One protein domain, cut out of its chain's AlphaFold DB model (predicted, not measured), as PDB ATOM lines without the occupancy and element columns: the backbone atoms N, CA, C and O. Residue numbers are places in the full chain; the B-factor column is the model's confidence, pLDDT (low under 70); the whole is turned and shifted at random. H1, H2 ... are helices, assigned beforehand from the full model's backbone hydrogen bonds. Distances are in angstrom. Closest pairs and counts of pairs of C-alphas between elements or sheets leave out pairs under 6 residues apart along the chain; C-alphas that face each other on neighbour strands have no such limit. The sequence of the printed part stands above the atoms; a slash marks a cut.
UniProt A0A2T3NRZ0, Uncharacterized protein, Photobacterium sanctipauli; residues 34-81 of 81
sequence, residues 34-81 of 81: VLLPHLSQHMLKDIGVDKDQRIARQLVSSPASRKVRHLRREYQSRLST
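Overview. This is residues 34 to 81 of the 81 residues of an uncharacterized protein of Photobacterium sanctipauli (UniProt A0A2T3NRZ0). A small looped head with the short helix H1 leads through the small helix H2 into one long helix, H3, which sticks out as an arm and makes much of the length. The 48 printed residues have three named helices, H1, H2 and H3 in chain order, and no named strand; the class is all helix. The whole is extended, with a radius of gyration of the C-alphas of 17.2 A and spans of 56 by 15 by 10 A.

Arrangement. H1, residues 41 to 47, is apart from H2, residues 57 to 60. H2 and H3, residues 63 to 79, meet only through their link. H1 and H3 are apart. Residues 61 to 81, of which 63 to 79 belong to H3, stand free. In H1 and H3 every O i to N i+4 pair is within hydrogen-bond range; H2 is too short for such a pair.

Along the chain. H1 begins at C-alpha 41 (13.564, 18.105, -47.826). H2 runs from Arg 57 to Val 60. H3 spans 24.6 A and ends at C-alpha 79 (6.913, 46.400, -9.423).

Size, cuts and confidence. The C-alphas farthest apart, of His 38 and Thr 81, are 56.1 A apart. The printed part has no cut. The link H1 to H2 is short, H2 to H3 tight. The pLDDT is under 70 at residues 34 to 37, 48, 50 to 61 and 81.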
ATOM      1  N   VAL A  34      21.953  26.984 -43.613       64.31
ATOM      2  CA  VAL A  34      22.454  25.627 -43.459       64.31
ATOM      3  C   VAL A  34      22.399  25.006 -44.855       64.31
ATOM      4  O   VAL A  34      21.413  24.385 -45.245       64.31
ATOM      5  N   LEU A  35      23.438  25.267 -45.651       62.47
ATOM      6  CA  LEU A  35      23.527  24.828 -47.042       62.47
ATOM      7  C   LEU A  35      23.955  23.355 -47.065       62.47
ATOM      8  O   LEU A  35      25.138  23.034 -47.126       62.47
ATOM      9  N   LEU A  36      22.977  22.452 -46.937       69.81
ATOM     10  CA  LEU A  36      23.176  20.999 -46.990       69.81
ATOM     11  C   LEU A  36      22.562  20.471 -48.295       69.81
ATOM     12  O   LEU A  36      21.427  19.992 -48.294       69.81
ATOM     13  N   PRO A  37      23.289  20.562 -49.424       66.50
ATOM     14  CA  PRO A  37      22.751  20.255 -50.750       66.50
ATOM     15  C   PRO A  37      22.447  18.763 -50.951       66.50
ATOM     16  O   PRO A  37      21.780  18.397 -51.913       66.50
ATOM     17  N   HIS A  38      22.931  17.899 -50.057       74.00
ATOM     18  CA  HIS A  38      22.810  16.445 -50.167       74.00
ATOM     19  C   HIS A  38      21.677  15.843 -49.324       74.00
ATOM     20  O   HIS A  38      21.475  14.632 -49.375       74.00
ATOM     21  N   LEU A  39      20.939  16.647 -48.546       75.88
ATOM     22  CA  LEU A  39      19.816  16.140 -47.756       75.88
ATOM     23  C   LEU A  39      18.474  16.349 -48.452       75.88
ATOM     24  O   LEU A  39      18.209  17.374 -49.076       75.88
ATOM     25  N   SER A  40      17.593  15.363 -48.282       79.06
ATOM     26  CA  SER A  40      16.205  15.459 -48.717       79.06
ATOM     27  C   SER A  40      15.447  16.513 -47.903       79.06
ATOM     28  O   SER A  40      15.733  16.746 -46.727       79.06
ATOM     29  N   GLN A  41      14.419  17.119 -48.505       75.00
ATOM     30  CA  GLN A  41      13.564  18.105 -47.826       75.00
ATOM     31  C   GLN A  41      12.890  17.541 -46.566       75.00
ATOM     32  O   GLN A  41      12.666  18.272 -45.605       75.00
ATOM     33  N   HIS A  42      12.586  16.240 -46.562       77.38
ATOM     34  CA  HIS A  42      12.017  15.555 -45.404       77.38
ATOM     35  C   HIS A  42      13.029  15.454 -44.258       77.38
ATOM     36  O   HIS A  42      12.698  15.841 -43.143       77.38
ATOM     37  N   MET A  43      14.282  15.067 -44.536       76.31
ATOM     38  CA  MET A  43      15.315  15.051 -43.496       76.31
ATOM     39  C   MET A  43      15.651  16.454 -42.982       76.31
ATOM     40  O   MET A  43      15.859  16.627 -41.786       76.31
ATOM     41  N   LEU A  44      15.677  17.469 -43.852       74.88
ATOM     42  CA  LEU A  44      15.878  18.856 -43.419       74.88
ATOM     43  C   LEU A  44      14.791  19.284 -42.423       74.88
ATOM     44  O   LEU A  44      15.115  19.864 -41.389       74.88
ATOM     45  N   LYS A  45      13.528  18.920 -42.681       74.50
ATOM     46  CA  LYS A  45      12.407  19.190 -41.772       74.50
ATOM     47  C   LYS A  45      12.579  18.503 -40.413       74.50
ATOM     48  O   LYS A  45      12.316  19.140 -39.396       74.50
ATOM     49  N   ASP A  46      13.051  17.258 -40.391       76.69
ATOM     50  CA  ASP A  46      13.269  16.493 -39.154       76.69
ATOM     51  C   ASP A  46      14.446  17.034 -38.327       76.69
ATOM     52  O   ASP A  46      14.374  17.102 -37.102       76.69
ATOM     53  N   ILE A  47      15.501  17.509 -38.995       74.81
ATOM     54  CA  ILE A  47      16.632  18.220 -38.369       74.81
ATOM     55  C   ILE A  47      16.202  19.613 -37.879       74.81
ATOM     56  O   ILE A  47      16.897  20.253 -37.087       74.81
ATOM     57  N   GLY A  48      15.032  20.086 -38.315       68.62
ATOM     58  CA  GLY A  48      14.504  21.373 -37.905       68.62
ATOM     59  C   GLY A  48      14.980  22.538 -38.756       68.62
ATOM     60  O   GLY A  48      15.003  23.674 -38.286       68.62
ATOM     61  N   VAL A  49      15.383  22.270 -39.992       71.31
ATOM     62  CA  VAL A  49      15.728  23.258 -41.010       71.31
ATOM     63  C   VAL A  49      14.503  23.472 -41.901       71.31
ATOM     64  O   VAL A  49      13.940  22.540 -42.470       71.31
ATOM     65  N   ASP A  50      14.057  24.719 -41.982       68.94
ATOM     66  CA  ASP A  50      12.955  25.160 -42.827       68.94
ATOM     67  C   ASP A  50      13.356  25.142 -44.313       68.94
ATOM     68  O   ASP A  50      14.541  25.086 -44.655       68.94
ATOM     69  N   LYS A  51      12.371  25.232 -45.212       66.00
ATOM     70  CA  LYS A  51      12.569  25.165 -46.674       66.00
ATOM     71  C   LYS A  51      13.557  26.209 -47.206       66.00
ATOM     72  O   LYS A  51      14.227  25.960 -48.202       66.00
ATOM     73  N   ASP A  52      13.706  27.318 -46.487       66.25
ATOM     74  CA  ASP A  52      14.662  28.391 -46.776       66.25
ATOM     75  C   ASP A  52      16.098  28.076 -46.312       66.25
ATOM     76  O   ASP A  52      16.920  28.985 -46.190       66.25
ATOM     77  N   GLN A  53      16.403  26.811 -45.992       64.69
ATOM     78  CA  GLN A  53      17.681  26.362 -45.423       64.69
ATOM     79  C   GLN A  53      18.034  27.065 -44.104       64.69
ATOM     80  O   GLN A  53      19.198  27.229 -43.747       64.69
ATOM     81  N   ARG A  54      17.024  27.508 -43.355       66.50
ATOM     82  CA  ARG A  54      17.194  28.229 -42.087       66.50
ATOM     83  C   ARG A  54      16.670  27.394 -40.941       66.50
ATOM     84  O   ARG A  54      15.649  26.740 -41.082       66.50
ATOM     85  N   ILE A  55      17.314  27.456 -39.782       68.94
ATOM     86  CA  ILE A  55      16.821  26.761 -38.588       68.94
ATOM     87  C   ILE A  55      15.414  27.278 -38.243       68.94
ATOM     88  O   ILE A  55      15.191  28.487 -38.111       68.94
ATOM     89  N   ALA A  56      14.463  26.360 -38.089       68.25
ATOM     90  CA  ALA A  56      13.074  26.662 -37.810       68.25
ATOM     91  C   ALA A  56      12.953  27.443 -36.496       68.25
ATOM     92  O   ALA A  56      13.394  27.026 -35.420       68.25
ATOM     93  N   ARG A  57      12.285  28.597 -36.565       62.16
ATOM     94  CA  ARG A  57      12.133  29.534 -35.437       62.16
ATOM     95  C   ARG A  57      11.453  28.912 -34.209       62.16
ATOM     96  O   ARG A  57      11.614  29.422 -33.098       62.16
ATOM     97  N   GLN A  58      10.683  27.844 -34.410       63.09
ATOM     98  CA  GLN A  58       9.994  27.097 -33.356       63.09
ATOM     99  C   GLN A  58      10.968  26.364 -32.422       63.09
ATOM    100  O   GLN A  58      10.715  26.326 -31.221       63.09
ATOM    101  N   LEU A  59      12.105  25.884 -32.937       63.19
ATOM    102  CA  LEU A  59      13.150  25.221 -32.144       63.19
ATOM    103  C   LEU A  59      13.950  26.218 -31.305       63.19
ATOM    104  O   LEU A  59      14.331  25.931 -30.178       63.19
ATOM    105  N   VAL A  60      14.159  27.424 -31.838       64.69
ATOM    106  CA  VAL A  60      14.940  28.474 -31.165       64.69
ATOM    107  C   VAL A  60      14.142  29.154 -30.049       64.69
ATOM    108  O   VAL A  60      14.704  29.585 -29.044       64.69
ATOM    109  N   SER A  61      12.822  29.298 -30.208       64.62
ATOM    110  CA  SER A  61      11.970  29.776 -29.117       64.62
ATOM    111  C   SER A  61      10.544  29.252 -29.228       64.62
ATOM    112  O   SER A  61       9.779  29.631 -30.130       64.62
ATOM    113  N   SER A  62      10.159  28.459 -28.231       71.81
ATOM    114  CA  SER A  62       8.773  28.057 -28.047       71.81
ATOM    115  C   SER A  62       7.883  29.295 -27.829       71.81
ATOM    116  O   SER A  62       8.298  30.253 -27.156       71.81
ATOM    117  N   PRO A  63       6.652  29.313 -28.375       76.00
ATOM    118  CA  PRO A  63       5.648  30.331 -28.059       76.00
ATOM    119  C   PRO A  63       5.455  30.509 -26.546       76.00
ATOM    120  O   PRO A  63       5.299  31.638 -26.079       76.00
ATOM    121  N   ALA A  64       5.567  29.419 -25.778       79.12
ATOM    122  CA  ALA A  64       5.498  29.439 -24.321       79.12
ATOM    123  C   ALA A  64       6.645  30.256 -23.710       79.12
ATOM    124  O   ALA A  64       6.399  31.173 -22.928       79.12
ATOM    125  N   SER A  65       7.894  30.022 -24.129       78.12
ATOM    126  CA  SER A  65       9.060  30.787 -23.656       78.12
ATOM    127  C   SER A  65       8.935  32.279 -23.980       78.12
ATOM    128  O   SER A  65       9.303  33.134 -23.170       78.12
ATOM    129  N   ARG A  66       8.367  32.616 -25.148       81.06
ATOM    130  CA  ARG A  66       8.049  34.006 -25.508       81.06
ATOM    131  C   ARG A  66       6.987  34.599 -24.584       81.06
ATOM    132  O   ARG A  66       7.198  35.698 -24.074       81.06
ATOM    133  N   LYS A  67       5.891  33.882 -24.327       87.50
ATOM    134  CA  LYS A  67       4.823  34.343 -23.429       87.50
ATOM    135  C   LYS A  67       5.337  34.560 -22.004       87.50
ATOM    136  O   LYS A  67       5.095  35.622 -21.442       87.50
ATOM    137  N   VAL A  68       6.128  33.626 -21.473       89.75
ATOM    138  CA  VAL A  68       6.775  33.745 -20.154       89.75
ATOM    139  C   VAL A  68       7.673  34.982 -20.089       89.75
ATOM    140  O   VAL A  68       7.607  35.742 -19.124       89.75
ATOM    141  N   ARG A  69       8.470  35.249 -21.133       87.06
ATOM    142  CA  ARG A  69       9.301  36.461 -21.209       87.06
ATOM    143  C   ARG A  69       8.466  37.745 -21.167       87.06
ATOM    144  O   ARG A  69       8.883  38.697 -20.511       87.06
ATOM    145  N   HIS A  70       7.335  37.788 -21.872       91.62
ATOM    146  CA  HIS A  70       6.440  38.949 -21.859       91.62
ATOM    147  C   HIS A  70       5.806  39.160 -20.484       91.62
ATOM    148  O   HIS A  70       5.922  40.254 -19.942       91.62
ATOM    149  N   LEU A  71       5.254  38.104 -19.881       94.00
ATOM    150  CA  LEU A  71       4.663  38.172 -18.542       94.00
ATOM    151  C   LEU A  71       5.677  38.638 -17.492       94.00
ATOM    152  O   LEU A  71       5.377  39.503 -16.676       94.00
ATOM    153  N   ARG A  72       6.913  38.125 -17.549       91.62
ATOM    154  CA  ARG A  72       7.984  38.543 -16.635       91.62
ATOM    155  C   ARG A  72       8.323  40.029 -16.784       91.62
ATOM    156  O   ARG A  72       8.570  40.688 -15.781       91.62
ATOM    157  N   ARG A  73       8.333  40.552 -18.016       90.62
ATOM    158  CA  ARG A  73       8.575  41.980 -18.285       90.62
ATOM    159  C   ARG A  73       7.443  42.861 -17.770       90.62
ATOM    160  O   ARG A  73       7.727  43.860 -17.122       90.62
ATOM    161  N   GLU A  74       6.194  42.474 -18.022       94.38
ATOM    162  CA  GLU A  74       5.022  43.195 -17.510       94.38
ATOM    163  C   GLU A  74       5.022  43.233 -15.978       94.38
ATOM    164  O   GLU A  74       4.871  44.297 -15.383       94.38
ATOM    165  N   TYR A  75       5.279  42.093 -15.334       93.62
ATOM    166  CA  TYR A  75       5.360  42.016 -13.877       93.62
ATOM    167  C   TYR A  75       6.477  42.903 -13.308       93.62
ATOM    168  O   TYR A  75       6.242  43.661 -12.372       93.62
ATOM    169  N   GLN A  76       7.671  42.881 -13.912       89.81
ATOM    170  CA  GLN A  76       8.777  43.754 -13.501       89.81
ATOM    171  C   GLN A  76       8.450  45.242 -13.663       89.81
ATOM    172  O   GLN A  76       8.762  46.012 -12.763       89.81
ATOM    173  N   SER A  77       7.790  45.644 -14.756       89.19
ATOM    174  CA  SER A  77       7.392  47.048 -14.947       89.19
ATOM    175  C   SER A  77       6.373  47.539 -13.917       89.19
ATOM    176  O   SER A  77       6.394  48.712 -13.564       89.19
ATOM    177  N   ARG A  78       5.514  46.645 -13.412       84.69
ATOM    178  CA  ARG A  78       4.520  46.966 -12.378       84.69
ATOM    179  C   ARG A  78       5.104  47.032 -10.970       84.69
ATOM    180  O   ARG A  78       4.525  47.689 -10.126       84.69
ATOM    181  N   LEU A  79       6.210  46.335 -10.709       83.44
ATOM    182  CA  LEU A  79       6.913  46.400  -9.423       83.44
ATOM    183  C   LEU A  79       7.732  47.688  -9.257       83.44
ATOM    184  O   LEU A  79       8.065  48.049  -8.135       83.44
ATOM    185  N   SER A  80       8.123  48.327 -10.363       75.56
ATOM    186  CA  SER A  80       8.911  49.567 -10.350       75.56
ATOM    187  C   SER A  80       8.075  50.848 -10.243       75.56
ATOM    188  O   SER A  80       8.655  51.915 -10.060       75.56
ATOM    189  N   THR A  81       6.755  50.746 -10.408       56.19
ATOM    190  CA  THR A  81       5.764  51.801 -10.121       56.19
ATOM    191  C   THR A  81       5.201  51.613  -8.730       56.19
ATOM    192  O   THR A  81       5.115  52.620  -7.999       56.19
TER     193      THR A  81